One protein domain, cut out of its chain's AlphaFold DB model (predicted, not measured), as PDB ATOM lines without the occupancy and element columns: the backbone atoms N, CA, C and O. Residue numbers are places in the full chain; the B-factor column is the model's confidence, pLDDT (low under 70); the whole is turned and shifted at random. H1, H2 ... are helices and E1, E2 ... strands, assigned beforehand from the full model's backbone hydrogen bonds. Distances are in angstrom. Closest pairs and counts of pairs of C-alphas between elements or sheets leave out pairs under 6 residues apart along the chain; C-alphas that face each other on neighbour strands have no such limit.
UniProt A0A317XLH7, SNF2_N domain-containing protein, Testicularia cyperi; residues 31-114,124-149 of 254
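Overview. This is residues 31 to 114 and 124 to 149 of the 254 residues of the protein "SNF2_N domain-containing protein" of Testicularia cyperi (UniProt A0A317XLH7). A small parallel sheet of two strands, E1 and E2, with H1 between them along the chain, makes one part of this domain; H2 lies in the middle, reaching H1 and E2 with its last residues, and H3 and H4 lie beyond it, touching each other near the end of H3. The tail after H4, residues 141 to 149, leads away from the body. The 110 printed residues run E1, H1, E2, H2, H3, H4, a mixed class with under half of the residues in named elements. The whole is compact, with a radius of gyration of the C-alphas of 15.0 A and spans of 45, 44 and 25 A.

Arrangement. E1, residues 39 to 45, and E2, residues 66 to 72, are parallel at 13 degrees, with N 42 and O 68 at 2.9 A and N 72 and O 44 at 2.8 A. With H1, residues 56 to 63, they form a strand-helix-strand unit, two parallel neighbour strands with a helix between, whose crossover is right-handed. H1 touches H2, residues 81 to 90, at a steep tilt of 43 degrees, the same way; their closest C-alphas, Cys 62 and Phe 90, are 5.0 A apart. The closest C-alphas of E2 and H2 are those of His 69 and Phe 90, 7.0 A. H2 and H3, residues 99 to 106, are close but not clearly touching, closest at the C-alphas of Tyr 85 and Trp 102, 7.3 A. H4, residues 127 to 140, touches H3 with residues 129 to 133 alone, closest at the C-alphas of Cys 106 and Asn 129, 5.1 A; H2 and H4 are near each other. Every O i to N i+4 pair is within hydrogen-bond range in H1, H3 and H4, against 3 of 6 in H2.

Along the chain. E1 begins at C-alpha 39 (145.187, 151.773, 152.744) and measures 16.5 A; E2 measures 16.2 A, H2 15.7 A. H4, 20.2 A, ends at C-alpha 140 (161.588, 163.814, 149.182).

Size, cuts and confidence. Residues 115 to 123 are not printed; C-alphas 114 and 124 are 17.3 A apart. Of the links printed whole, none is long. The model's pLDDT is under 70 at residues 31 to 32, 108 to 114 and 124 to 126.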
ATOM      1  N   ARG A  31     130.983 158.849 157.022       58.62
ATOM      2  CA  ARG A  31     130.033 157.923 156.373       58.62
ATOM      3  C   ARG A  31     130.498 157.409 155.013       58.62
ATOM      4  O   ARG A  31     129.818 156.581 154.415       58.62
ATOM      5  N   MET A  32     131.621 157.899 154.499       69.94
ATOM      6  CA  MET A  32     132.160 157.426 153.231       69.94
ATOM      7  C   MET A  32     133.100 156.245 153.494       69.94
ATOM      8  O   MET A  32     134.083 156.375 154.217       69.94
ATOM      9  N   HIS A  33     132.803 155.094 152.883       79.19
ATOM     10  CA  HIS A  33     133.512 153.824 153.113       79.19
ATOM     11  C   HIS A  33     135.033 153.939 152.909       79.19
ATOM     12  O   HIS A  33     135.808 153.273 153.582       79.19
ATOM     13  N   ILE A  34     135.467 154.835 152.018       84.62
ATOM     14  CA  ILE A  34     136.876 155.072 151.682       84.62
ATOM     15  C   ILE A  34     137.690 155.561 152.898       84.62
ATOM     16  O   ILE A  34     138.869 155.231 152.997       84.62
ATOM     17  N   PHE A  35     137.073 156.285 153.841       86.38
ATOM     18  CA  PHE A  35     137.745 156.797 155.048       86.38
ATOM     19  C   PHE A  35     137.789 155.791 156.201       86.38
ATOM     20  O   PHE A  35     138.456 156.045 157.198       86.38
ATOM     21  N   GLN A  36     137.064 154.677 156.092       85.19
ATOM     22  CA  GLN A  36     137.036 153.624 157.112       85.19
ATOM     23  C   GLN A  36     138.040 152.503 156.816       85.19
ATOM     24  O   GLN A  36     138.256 151.636 157.658       85.19
ATOM     25  N   MET A  37     138.634 152.502 155.619       87.38
ATOM     26  CA  MET A  37     139.631 151.518 155.213       87.38
ATOM     27  C   MET A  37     141.040 152.048 155.462       87.38
ATOM     28  O   MET A  37     141.347 153.198 155.142       87.38
ATOM     29  N   GLU A  38     141.904 151.186 155.989       88.88
ATOM     30  CA  GLU A  38     143.339 151.444 156.060       88.88
ATOM     31  C   GLU A  38     143.984 151.041 154.734       88.88
ATOM     32  O   GLU A  38     143.953 149.876 154.328       88.88
ATOM     33  N   TRP A  39     144.548 152.016 154.029       92.62
ATOM     34  CA  TRP A  39     145.187 151.773 152.744       92.62
ATOM     35  C   TRP A  39     146.655 151.393 152.943       92.62
ATOM     36  O   TRP A  39     147.362 151.938 153.783       92.62
ATOM     37  N   PHE A  40     147.175 150.492 152.118       94.50
ATOM     38  CA  PHE A  40     148.619 150.258 152.102       94.50
ATOM     39  C   PHE A  40     149.364 151.425 151.435       94.50
ATOM     40  O   PHE A  40     150.389 151.896 151.922       94.50
ATOM     41  N   CYS A  41     148.841 151.923 150.314       94.62
ATOM     42  CA  CYS A  41     149.437 153.032 149.585       94.62
ATOM     43  C   CYS A  41     148.366 153.895 148.921       94.62
ATOM     44  O   CYS A  41     147.431 153.363 148.324       94.62
ATOM     45  N   ILE A  42     148.534 155.215 148.988       95.12
ATOM     46  CA  ILE A  42     147.733 156.182 148.235       95.12
ATOM     47  C   ILE A  42     148.657 156.932 147.282       95.12
ATOM     48  O   ILE A  42     149.683 157.477 147.691       95.12
ATOM     49  N   VAL A  43     148.267 156.971 146.009       95.88
ATOM     50  CA  VAL A  43     149.003 157.650 144.943       95.88
ATOM     51  C   VAL A  43     148.148 158.780 144.386       95.88
ATOM     52  O   VAL A  43     147.030 158.546 143.929       95.88
ATOM     53  N   LEU A  44     148.679 159.999 144.401       95.00
ATOM     54  CA  LEU A  44     148.051 161.162 143.779       95.00
ATOM     55  C   LEU A  44     148.699 161.432 142.425       95.00
ATOM     56  O   LEU A  44     149.842 161.885 142.378       95.00
ATOM     57  N   ASP A  45     147.972 161.208 141.332       94.69
ATOM     58  CA  ASP A  45     148.349 161.781 140.038       94.69
ATOM     59  C   ASP A  45     147.928 163.252 139.977       94.69
ATOM     60  O   ASP A  45     146.891 163.645 140.514       94.69
ATOM     61  N   LYS A  46     148.762 164.082 139.350       90.75
ATOM     62  CA  LYS A  46     148.630 165.546 139.338       90.75
ATOM     63  C   LYS A  46     148.492 166.107 140.751       90.75
ATOM     64  O   LYS A  46     147.620 166.925 141.018       90.75
ATOM     65  N   ALA A  47     149.396 165.715 141.648       91.75
ATOM     66  CA  ALA A  47     149.319 166.075 143.067       91.75
ATOM     67  C   ALA A  47     149.170 167.591 143.338       91.75
ATOM     68  O   ALA A  47     148.584 167.976 144.340       91.75
ATOM     69  N   HIS A  48     149.582 168.471 142.419       88.50
ATOM     70  CA  HIS A  48     149.318 169.916 142.505       88.50
ATOM     71  C   HIS A  48     147.822 170.307 142.537       88.50
ATOM     72  O   HIS A  48     147.493 171.463 142.793       88.50
ATOM     73  N   LEU A  49     146.898 169.373 142.282       89.19
ATOM     74  CA  LEU A  49     145.458 169.582 142.445       89.19
ATOM     75  C   LEU A  49     145.050 169.780 143.912       89.19
ATOM     76  O   LEU A  49     144.085 170.500 144.175       89.19
ATOM     77  N   ILE A  50     145.781 169.193 144.868       88.94
ATOM     78  CA  ILE A  50     145.556 169.423 146.302       88.94
ATOM     79  C   ILE A  50     146.247 170.715 146.747       88.94
ATOM     80  O   ILE A  50     147.197 170.710 147.516       88.94
ATOM     81  N   LYS A  51     145.777 171.851 146.230       81.25
ATOM     82  CA  LYS A  51     146.252 173.180 146.636       81.25
ATOM     83  C   LYS A  51     145.385 173.770 147.743       81.25
ATOM     84  O   LYS A  51     144.180 173.508 147.818       81.25
ATOM     85  N   GLY A  52     145.997 174.605 148.579       81.75
ATOM     86  CA  GLY A  52     145.339 175.284 149.693       81.75
ATOM     87  C   GLY A  52     144.972 174.350 150.853       81.75
ATOM     88  O   GLY A  52     144.284 173.344 150.692       81.75
ATOM     89  N   VAL A  53     145.393 174.721 152.061       81.19
ATOM     90  CA  VAL A  53     145.247 173.900 153.279       81.19
ATOM     91  C   VAL A  53     143.788 173.643 153.668       81.19
ATOM     92  O   VAL A  53     143.464 172.610 154.244       81.19
ATOM     93  N   GLN A  54     142.919 174.603 153.356       84.62
ATOM     94  CA  GLN A  54     141.518 174.653 153.777       84.62
ATOM     95  C   GLN A  54     140.553 174.098 152.717       84.62
ATOM     96  O   GLN A  54     139.339 174.110 152.918       84.62
ATOM     97  N   THR A  55     141.046 173.653 151.555       88.19
ATOM     98  CA  THR A  55     140.152 173.159 150.503       88.19
ATOM     99  C   THR A  55     139.581 171.795 150.888       88.19
ATOM    100  O   THR A  55     140.267 170.956 151.473       88.19
ATOM    101  N   LYS A  56     138.307 171.551 150.545       89.31
ATOM    102  CA  LYS A  56     137.627 170.276 150.843       89.31
ATOM    103  C   LYS A  56     138.405 169.076 150.301       89.31
ATOM    104  O   LYS A  56     138.498 168.062 150.978       89.31
ATOM    105  N   THR A  57     138.984 169.215 149.108       89.94
ATOM    106  CA  THR A  57     139.797 168.177 148.469       89.94
ATOM    107  C   THR A  57     141.052 167.874 149.279       89.94
ATOM    108  O   THR A  57     141.282 166.713 149.598       89.94
ATOM    109  N   THR A  58     141.826 168.893 149.673       90.94
ATOM    110  CA  THR A  58     143.022 168.700 150.506       90.94
ATOM    111  C   THR A  58     142.662 168.074 151.852       90.94
ATOM    112  O   THR A  58     143.311 167.126 152.279       90.94
ATOM    113  N   LEU A  59     141.603 168.555 152.512       90.62
ATOM    114  CA  LEU A  59     141.167 168.014 153.803       90.62
ATOM    115  C   LEU A  59     140.712 166.553 153.704       90.62
ATOM    116  O   LEU A  59     141.050 165.763 154.578       90.62
ATOM    117  N   ALA A  60     139.983 166.197 152.645       90.31
ATOM    118  CA  ALA A  60     139.561 164.825 152.389       90.31
ATOM    119  C   ALA A  60     140.754 163.915 152.066       90.31
ATOM    120  O   ALA A  60     140.897 162.844 152.634       90.31
ATOM    121  N   VAL A  61     141.658 164.334 151.186       91.50
ATOM    122  CA  VAL A  61     142.804 163.497 150.807       91.50
ATOM    123  C   VAL A  61     143.765 163.297 151.985       91.50
ATOM    124  O   VAL A  61     144.235 162.186 152.205       91.50
ATOM    125  N   CYS A  62     144.001 164.333 152.795       90.44
ATOM    126  CA  CYS A  62     144.857 164.242 153.981       90.44
ATOM    127  C   CYS A  62     144.221 163.485 155.160       90.44
ATOM    128  O   CYS A  62     144.944 163.117 156.084       90.44
ATOM    129  N   SER A  63     142.898 163.275 155.178       90.19
ATOM    130  CA  SER A  63     142.239 162.488 156.231       90.19
ATOM    131  C   SER A  63     142.237 160.987 155.948       90.19
ATOM    132  O   SER A  63     141.966 160.204 156.857       90.19
ATOM    133  N   LEU A  64     142.584 160.571 154.726       90.75
ATOM    134  CA  LEU A  64     142.789 159.164 154.410       90.75
ATOM    135  C   LEU A  64     143.986 158.608 155.191       90.75
ATOM    136  O   LEU A  64     145.026 159.258 155.355       90.75
ATOM    137  N   PHE A  65     143.825 157.385 155.690       90.12
ATOM    138  CA  PHE A  65     144.889 156.666 156.369       90.12
ATOM    139  C   PHE A  65     145.584 155.722 155.393       90.12
ATOM    140  O   PHE A  65     144.930 154.881 154.774       90.12
ATOM    141  N   ALA A  66     146.905 155.858 155.277       93.38
ATOM    142  CA  ALA A  66     147.726 154.909 154.550       93.38
ATOM    143  C   ALA A  66     149.103 154.705 155.181       93.38
ATOM    144  O   ALA A  66     149.644 155.625 155.793       93.38
ATOM    145  N   GLU A  67     149.698 153.528 154.968       92.56
ATOM    146  CA  GLU A  67     151.102 153.277 155.328       92.56
ATOM    147  C   GLU A  67     152.051 154.104 154.441       92.56
ATOM    148  O   GLU A  67     153.061 154.623 154.911       92.56
ATOM    149  N   ARG A  68     151.722 154.260 153.149       93.12
ATOM    150  CA  ARG A  68     152.581 154.924 152.153       93.12
ATOM    151  C   ARG A  68     151.822 155.968 151.347       93.12
ATOM    152  O   ARG A  68     150.723 155.715 150.858       93.12
ATOM    153  N   HIS A  69     152.455 157.110 151.122       93.38
ATOM    154  CA  HIS A  69     151.881 158.229 150.379       93.38
ATOM    155  C   HIS A  69     152.817 158.599 149.229       93.38
ATOM    156  O   HIS A  69     154.006 158.821 149.449       93.38
ATOM    157  N   LEU A  70     152.292 158.652 148.004       94.00
ATOM    158  CA  LEU A  70     153.065 158.991 146.812       94.00
ATOM    159  C   LEU A  70     152.402 160.135 146.046       94.00
ATOM    160  O   LEU A  70     151.229 160.066 145.687       94.00
ATOM    161  N   CYS A  71     153.183 161.170 145.747       94.00
ATOM    162  CA  CYS A  71     152.752 162.312 144.948       94.00
ATOM    163  C   CYS A  71     153.413 162.264 143.571       94.00
ATOM    164  O   CYS A  71     154.634 162.369 143.457       94.00
ATOM    165  N   LEU A  72     152.610 162.169 142.514       93.88
ATOM    166  CA  LEU A  72     153.063 162.239 141.129       93.88
ATOM    167  C   LEU A  72     152.666 163.598 140.548       93.88
ATOM    168  O   LEU A  72     151.492 163.909 140.347       93.88
ATOM    169  N   THR A  73     153.649 164.458 140.292       90.56
ATOM    170  CA  THR A  73     153.410 165.759 139.659       90.56
ATOM    171  C   THR A  73     154.643 166.233 138.902       90.56
ATOM    172  O   THR A  73     155.765 166.135 139.388       90.56
ATOM    173  N   GLY A  74     154.436 166.775 137.701       86.19
ATOM    174  CA  GLY A  74     155.502 167.443 136.948       86.19
ATOM    175  C   GLY A  74     155.774 168.874 137.427       86.19
ATOM    176  O   GLY A  74     156.830 169.429 137.136       86.19
ATOM    177  N   THR A  75     154.825 169.467 138.157       85.00
ATOM    178  CA  THR A  75     154.826 170.872 138.587       85.00
ATOM    179  C   THR A  75     154.339 170.952 140.039       85.00
ATOM    180  O   THR A  75     153.148 171.160 140.261       85.00
ATOM    181  N   PRO A  76     155.203 170.691 141.039       81.94
ATOM    182  CA  PRO A  76     154.803 170.700 142.451       81.94
ATOM    183  C   PRO A  76     154.491 172.105 142.988       81.94
ATOM    184  O   PRO A  76     153.715 172.226 143.924       81.94
ATOM    185  N   VAL A  77     155.054 173.152 142.375       83.44
ATOM    186  CA  VAL A  77     154.799 174.564 142.695       83.44
ATOM    187  C   VAL A  77     154.173 175.222 141.469       83.44
ATOM    188  O   VAL A  77     154.700 175.055 140.365       83.44
ATOM    189  N   GLN A  78     153.059 175.936 141.649       75.88
ATOM    190  CA  GLN A  78     152.400 176.685 140.572       75.88
ATOM    191  C   GLN A  78     152.385 178.181 140.866       75.88
ATOM    192  O   GLN A  78     152.995 178.945 140.125       75.88
ATOM    193  N   ASN A  79     151.707 178.584 141.943       73.50
ATOM    194  CA  ASN A  79     151.458 179.997 142.224       73.50
ATOM    195  C   ASN A  79     152.263 180.490 143.424       73.50
ATOM    196  O   ASN A  79     152.758 181.613 143.410       73.50
ATOM    197  N   SER A  80     152.377 179.663 144.464       77.06
ATOM    198  CA  SER A  80     153.075 180.011 145.700       77.06
ATOM    199  C   SER A  80     153.816 178.809 146.272       77.06
ATOM    200  O   SER A  80     153.416 177.664 146.076       77.06
ATOM    201  N   LEU A  81     154.874 179.070 147.039       79.44
ATOM    202  CA  LEU A  81     155.565 178.047 147.827       79.44
ATOM    203  C   LEU A  81     154.655 177.421 148.899       79.44
ATOM    204  O   LEU A  81     154.874 176.276 149.292       79.44
ATOM    205  N   ASP A  82     153.580 178.109 149.289       82.00
ATOM    206  CA  ASP A  82     152.538 177.565 150.167       82.00
ATOM    207  C   ASP A  82     151.787 176.375 149.528       82.00
ATOM    208  O   ASP A  82     151.203 175.563 150.249       82.00
ATOM    209  N   ASP A  83     151.844 176.217 148.196       83.88
ATOM    210  CA  ASP A  83     151.271 175.064 147.483       83.88
ATOM    211  C   ASP A  83     151.994 173.746 147.833       83.88
ATOM    212  O   ASP A  83     151.432 172.665 147.647       83.88
ATOM    213  N   LEU A  84     153.213 173.812 148.386       87.62
ATOM    214  CA  LEU A  84     153.965 172.628 148.813       87.62
ATOM    215  C   LEU A  84     153.422 172.018 150.103       87.62
ATOM    216  O   LEU A  84     153.456 170.799 150.264       87.62
ATOM    217  N   TYR A  85     152.908 172.828 151.025       90.06
ATOM    218  CA  TYR A  85     152.523 172.328 152.342       90.06
ATOM    219  C   TYR A  85     151.416 171.263 152.311       90.06
ATOM    220  O   TYR A  85     151.568 170.256 153.000       90.06
ATOM    221  N   PRO A  86     150.333 171.393 151.517       90.69
ATOM    222  CA  PRO A  86     149.374 170.305 151.344       90.69
ATOM    223  C   PRO A  86     150.017 168.970 150.946       90.69
ATOM    224  O   PRO A  86     149.610 167.928 151.459       90.69
ATOM    225  N   LEU A  87     151.047 168.995 150.089       91.56
ATOM    226  CA  LEU A  87     151.787 167.801 149.673       91.56
ATOM    227  C   LEU A  87     152.590 167.214 150.840       91.56
ATOM    228  O   LEU A  87     152.554 166.006 151.064       91.56
ATOM    229  N   ILE A  88     153.287 168.064 151.598       91.06
ATOM    230  CA  ILE A  88     154.071 167.662 152.776       91.06
ATOM    231  C   ILE A  88     153.167 167.061 153.857       91.06
ATOM    232  O   ILE A  88     153.464 165.997 154.404       91.06
ATOM    233  N   ARG A  89     152.020 167.698 154.114       91.56
ATOM    234  CA  ARG A  89     151.012 167.216 155.062       91.56
ATOM    235  C   ARG A  89     150.427 165.873 154.629       91.56
ATOM    236  O   ARG A  89     150.266 164.996 155.474       91.56
ATOM    237  N   PHE A  90     150.142 165.696 153.338       92.50
ATOM    238  CA  PHE A  90     149.679 164.419 152.790       92.50
ATOM    239  C   PHE A  90     150.732 163.314 152.937       92.50
ATOM    240  O   PHE A  90     150.392 162.199 153.312       92.50
ATOM    241  N   MET A  91     152.013 163.626 152.716       91.31
ATOM    242  CA  MET A  91     153.114 162.678 152.920       91.31
ATOM    243  C   MET A  91     153.414 162.381 154.398       91.31
ATOM    244  O   MET A  91     154.219 161.497 154.676       91.31
ATOM    245  N   ARG A  92     152.750 163.076 155.336       89.81
ATOM    246  CA  ARG A  92     152.894 162.911 156.793       89.81
ATOM    247  C   ARG A  92     154.336 163.076 157.281       89.81
ATOM    248  O   ARG A  92     154.825 162.291 158.088       89.81
ATOM    249  N   LEU A  93     155.021 164.101 156.777       88.62
ATOM    250  CA  LEU A  93     156.399 164.384 157.163       88.62
ATOM    251  C   LEU A  93     156.456 165.119 158.509       88.62
ATOM    252  O   LEU A  93     156.112 166.297 158.592       88.62
ATOM    253  N   ASP A  94     156.916 164.434 159.548       86.44
ATOM    254  CA  ASP A  94     157.238 165.024 160.852       86.44
ATOM    255  C   ASP A  94     158.575 165.797 160.767       86.44
ATOM    256  O   ASP A  94     159.505 165.294 160.125       86.44
ATOM    257  N   PRO A  95     158.712 167.018 161.328       88.25
ATOM    258  CA  PRO A  95     157.747 167.796 162.127       88.25
ATOM    259  C   PRO A  95     156.884 168.780 161.307       88.25
ATOM    260  O   PRO A  95     156.163 169.613 161.855       88.25
ATOM    261  N   PHE A  96     156.936 168.712 159.977       88.06
ATOM    262  CA  PHE A  96     156.317 169.681 159.061       88.06
ATOM    263  C   PHE A  96     154.815 169.467 158.808       88.06
ATOM    264  O   PHE A  96     154.234 170.102 157.928       88.06
ATOM    265  N   MET A  97     154.167 168.583 159.570       86.31
ATOM    266  CA  MET A  97     152.719 168.370 159.491       86.31
ATOM    267  C   MET A  97     151.915 169.554 160.035       86.31
ATOM    268  O   MET A  97     150.738 169.694 159.694       86.31
ATOM    269  N   GLU A  98     152.531 170.380 160.883       88.81
ATOM    270  CA  GLU A  98     151.918 171.579 161.437       88.81
ATOM    271  C   GLU A  98     152.264 172.817 160.601       88.81
ATOM    272  O   GLU A  98     153.414 173.060 160.227       88.81
ATOM    273  N   TRP A  99     151.247 173.630 160.319       85.94
ATOM    274  CA  TRP A  99     151.380 174.818 159.478       85.94
ATOM    275  C   TRP A  99     152.298 175.883 160.085       85.94
ATOM    276  O   TRP A  99     153.020 176.560 159.355       85.94
ATOM    277  N   SER A 100     152.272 176.030 161.411       86.25
ATOM    278  CA  SER A 100     153.143 176.934 162.167       86.25
ATOM    279  C   SER A 100     154.613 176.565 161.947       86.25
ATOM    280  O   SER A 100     155.381 177.397 161.471       86.25
ATOM    281  N   THR A 101     154.966 175.297 162.166       88.06
ATOM    282  CA  THR A 101     156.309 174.746 161.953       88.06
ATOM    283  C   THR A 101     156.774 174.924 160.512       88.06
ATOM    284  O   THR A 101     157.892 175.385 160.278       88.06
ATOM    285  N   TRP A 102     155.908 174.628 159.536       86.69
ATOM    286  CA  TRP A 102     156.210 174.864 158.123       86.69
ATOM    287  C   TRP A 102     156.531 176.337 157.846       86.69
ATOM    288  O   TRP A 102     157.542 176.633 157.218       86.69
ATOM    289  N   ARG A 103     155.716 177.270 158.349       84.38
ATOM    290  CA  ARG A 103     155.948 178.711 158.163       84.38
ATOM    291  C   ARG A 103     157.182 179.231 158.883       84.38
ATOM    292  O   ARG A 103     157.802 180.157 158.379       84.38
ATOM    293  N   THR A 104     157.548 178.679 160.035       84.75
ATOM    294  CA  THR A 104     158.780 179.077 160.727       84.75
ATOM    295  C   THR A 104     160.019 178.630 159.956       84.75
ATOM    296  O   THR A 104     160.993 179.370 159.899       84.75
ATOM    297  N   PHE A 105     159.984 177.441 159.350       82.12
ATOM    298  CA  PHE A 105     161.134 176.873 158.643       82.12
ATOM    299  C   PHE A 105     161.285 177.390 157.210       82.12
ATOM    300  O   PHE A 105     162.390 177.673 156.747       82.12
ATOM    301  N   CYS A 106     160.163 177.480 156.501       77.56
ATOM    302  CA  CYS A 106     160.127 177.923 155.121       77.56
ATOM    303  C   CYS A 106     159.882 179.432 155.024       77.56
ATOM    304  O   CYS A 106     160.135 179.991 153.981       77.56
ATOM    305  N   GLY A 107     159.421 180.130 156.058       73.56
ATOM    306  CA  GLY A 107     159.025 181.534 155.941       73.56
ATOM    307  C   GLY A 107     157.617 181.709 155.357       73.56
ATOM    308  O   GLY A 107     156.989 180.781 154.840       73.56
ATOM    309  N   GLN A 108     157.075 182.922 155.481       65.94
ATOM    310  CA  GLN A 108     155.749 183.262 154.968       65.94
ATOM    311  C   GLN A 108     155.856 183.850 153.557       65.94
ATOM    312  O   GLN A 108     156.171 185.023 153.388       65.94
ATOM    313  N   PHE A 109     155.522 183.055 152.540       62.09
ATOM    314  CA  PHE A 109     155.622 183.476 151.133       62.09
ATOM    315  C   PHE A 109     154.344 184.069 150.552       62.09
ATOM    316  O   PHE A 109     154.282 184.411 149.372       62.09
ATOM    317  N   CYS A 110     153.297 184.188 151.365       52.44
ATOM    318  CA  CYS A 110     152.030 184.749 150.936       52.44
ATOM    319  C   CYS A 110     151.434 185.659 152.004       52.44
ATOM    320  O   CYS A 110     150.799 185.227 152.969       52.44
ATOM    321  N   GLN A 111     151.571 186.953 151.753       45.12
ATOM    322  CA  GLN A 111     150.493 187.898 151.982       45.12
ATOM    323  C   GLN A 111     150.479 188.860 150.797       45.12
ATOM    324  O   GLN A 111     151.176 189.865 150.780       45.12
ATOM    325  N   ILE A 112     149.639 188.570 149.803       44.00
ATOM    326  CA  ILE A 112     149.005 189.675 149.084       44.00
ATOM    327  C   ILE A 112     147.978 190.217 150.081       44.00
ATOM    328  O   ILE A 112     146.844 189.738 150.137       44.00
ATOM    329  N   SER A 113     148.412 191.125 150.958       37.12
ATOM    330  CA  SER A 113     147.482 191.875 151.794       37.12
ATOM    331  C   SER A 113     146.736 192.826 150.869       37.12
ATOM    332  O   SER A 113     147.312 193.762 150.326       37.12
ATOM    333  N   MET A 114     145.457 192.550 150.622       46.28
ATOM    334  CA  MET A 114     144.580 193.430 149.846       46.28
ATOM    335  C   MET A 114     144.007 194.541 150.736       46.28
ATOM    336  O   MET A 114     142.806 194.796 150.717       46.28
ATOM    337  N   PRO A 124     160.276 189.990 150.415       56.06
ATOM    338  CA  PRO A 124     161.450 189.469 149.739       56.06
ATOM    339  C   PRO A 124     161.611 188.000 150.112       56.06
ATOM    340  O   PRO A 124     161.649 187.653 151.291       56.06
ATOM    341  N   ILE A 125     161.624 187.136 149.099       61.88
ATOM    342  CA  ILE A 125     161.897 185.720 149.298       61.88
ATOM    343  C   ILE A 125     163.336 185.657 149.807       61.88
ATOM    344  O   ILE A 125     164.269 185.880 149.038       61.88
ATOM    345  N   GLU A 126     163.511 185.426 151.105       68.06
ATOM    346  CA  GLU A 126     164.841 185.258 151.683       68.06
ATOM    347  C   GLU A 126     165.500 184.020 151.067       68.06
ATOM    348  O   GLU A 126     164.898 182.945 150.987       68.06
ATOM    349  N   GLU A 127     166.740 184.175 150.613       74.38
ATOM    350  CA  GLU A 127     167.485 183.130 149.906       74.38
ATOM    351  C   GLU A 127     167.675 181.874 150.779       74.38
ATOM    352  O   GLU A 127     167.496 180.751 150.304       74.38
ATOM    353  N   SER A 128     167.870 182.068 152.087       76.19
ATOM    354  CA  SER A 128     167.932 181.013 153.112       76.19
ATOM    355  C   SER A 128     166.699 180.100 153.114       76.19
ATOM    356  O   SER A 128     166.805 178.877 153.213       76.19
ATOM    357  N   ASN A 129     165.510 180.676 152.951       78.25
ATOM    358  CA  ASN A 129     164.256 179.934 152.982       78.25
ATOM    359  C   ASN A 129     164.066 179.074 151.721       78.25
ATOM    360  O   ASN A 129     163.482 177.987 151.772       78.25
ATOM    361  N   VAL A 130     164.603 179.516 150.582       80.62
ATOM    362  CA  VAL A 130     164.595 178.735 149.336       80.62
ATOM    363  C   VAL A 130     165.553 177.548 149.430       80.62
ATOM    364  O   VAL A 130     165.212 176.455 148.972       80.62
ATOM    365  N   GLU A 131     166.721 177.726 150.046       83.94
ATOM    366  CA  GLU A 131     167.688 176.646 150.286       83.94
ATOM    367  C   GLU A 131     167.126 175.560 151.212       83.94
ATOM    368  O   GLU A 131     167.257 174.363 150.924       83.94
ATOM    369  N   ASN A 132     166.420 175.971 152.266       84.81
ATOM    370  CA  ASN A 132     165.697 175.081 153.172       84.81
ATOM    371  C   ASN A 132     164.693 174.197 152.415       84.81
ATOM    372  O   ASN A 132     164.715 172.965 152.523       84.81
ATOM    373  N   ILE A 133     163.857 174.808 151.572       84.56
ATOM    374  CA  ILE A 133     162.879 174.083 150.747       84.56
ATOM    375  C   ILE A 133     163.577 173.170 149.743       84.56
ATOM    376  O   ILE A 133     163.167 172.023 149.554       84.56
ATOM    377  N   ARG A 134     164.639 173.653 149.093       85.62
ATOM    378  CA  ARG A 134     165.404 172.867 148.122       85.62
ATOM    379  C   ARG A 134     166.004 171.621 148.769       85.62
ATOM    380  O   ARG A 134     165.993 170.566 148.140       85.62
ATOM    381  N   SER A 135     166.471 171.730 150.008       87.00
ATOM    382  CA  SER A 135     167.015 170.609 150.778       87.00
ATOM    383  C   SER A 135     165.942 169.560 151.077       87.00
ATOM    384  O   SER A 135     166.142 168.378 150.794       87.00
ATOM    385  N   ILE A 136     164.762 169.989 151.542       86.00
ATOM    386  CA  ILE A 136     163.615 169.094 151.770       86.00
ATOM    387  C   ILE A 136     163.188 168.410 150.464       86.00
ATOM    388  O   ILE A 136     163.051 167.188 150.408       86.00
ATOM    389  N   LEU A 137     162.998 169.179 149.391       85.81
ATOM    390  CA  LEU A 137     162.576 168.639 148.097       85.81
ATOM    391  C   LEU A 137     163.636 167.733 147.465       85.81
ATOM    392  O   LEU A 137     163.269 166.809 146.747       85.81
ATOM    393  N   GLY A 138     164.920 167.970 147.733       84.94
ATOM    394  CA  GLY A 138     166.007 167.093 147.302       84.94
ATOM    395  C   GLY A 138     165.963 165.720 147.973       84.94
ATOM    396  O   GLY A 138     166.312 164.729 147.339       84.94
ATOM    397  N   PHE A 139     165.493 165.650 149.222       84.88
ATOM    398  CA  PHE A 139     165.321 164.387 149.939       84.88
ATOM    399  C   PHE A 139     164.021 163.662 149.559       84.88
ATOM    400  O   PHE A 139     164.016 162.448 149.375       84.88
ATOM    401  N   LEU A 140     162.914 164.398 149.429       84.56
ATOM    402  CA  LEU A 140     161.588 163.814 149.182       84.56
ATOM    403  C   LEU A 140     161.303 163.534 147.704       84.56
ATOM    404  O   LEU A 140     160.520 162.646 147.370       84.56
ATOM    405  N   GLY A 141     161.854 164.356 146.815       84.62
ATOM    406  CA  GLY A 141     161.462 164.415 145.417       84.62
ATOM    407  C   GLY A 141     162.492 163.780 144.500       84.62
ATOM    408  O   GLY A 141     163.625 164.243 144.394       84.62
ATOM    409  N   LEU A 142     162.062 162.795 143.714       88.00
ATOM    410  CA  LEU A 142     162.814 162.365 142.542       88.00
ATOM    411  C   LEU A 142     162.393 163.214 141.336       88.00
ATOM    412  O   LEU A 142     161.308 163.033 140.785       88.00
ATOM    413  N   ARG A 143     163.260 164.134 140.896       86.50
ATOM    414  CA  ARG A 143     163.032 164.942 139.688       86.50
ATOM    415  C   ARG A 143     164.077 164.635 138.625       86.50
ATOM    416  O   ARG A 143     165.246 164.974 138.769       86.50
ATOM    417  N   GLN A 144     163.628 164.058 137.516       82.94
ATOM    418  CA  GLN A 144     164.461 163.804 136.345       82.94
ATOM    419  C   GLN A 144     164.174 164.836 135.253       82.94
ATOM    420  O   GLN A 144     163.023 165.095 134.898       82.94
ATOM    421  N   VAL A 145     165.231 165.448 134.721       83.56
ATOM    422  CA  VAL A 145     165.130 166.413 133.621       83.56
ATOM    423  C   VAL A 145     165.246 165.667 132.296       83.56
ATOM    424  O   VAL A 145     166.104 164.801 132.142       83.56
ATOM    425  N   LYS A 146     164.392 166.021 131.326       81.62
ATOM    426  CA  LYS A 146     164.323 165.358 130.011       81.62
ATOM    427  C   LYS A 146     165.676 165.318 129.289       81.62
ATOM    428  O   LYS A 146     165.984 164.307 128.670       81.62
ATOM    429  N   ASN A 147     166.492 166.365 129.445       73.69
ATOM    430  CA  ASN A 147     167.805 166.496 128.806       73.69
ATOM    431  C   ASN A 147     168.791 165.373 129.162       73.69
ATOM    432  O   ASN A 147     169.714 165.134 128.398       73.69
ATOM    433  N   ASN A 148     168.610 164.685 130.293       76.06
ATOM    434  CA  ASN A 148     169.581 163.689 130.756       76.06
ATOM    435  C   ASN A 148     169.298 162.271 130.235       76.06
ATOM    436  O   ASN A 148     170.176 161.421 130.310       76.06
ATOM    437  N   TYR A 149     168.084 162.000 129.745       75.62
ATOM    438  CA  TYR A 149     167.636 160.632 129.439       75.62
ATOM    439  C   TYR A 149     167.018 160.483 128.050       75.62
ATOM    440  O   TYR A 149     166.889 159.366 127.553       75.62
TER     441      TYR A 149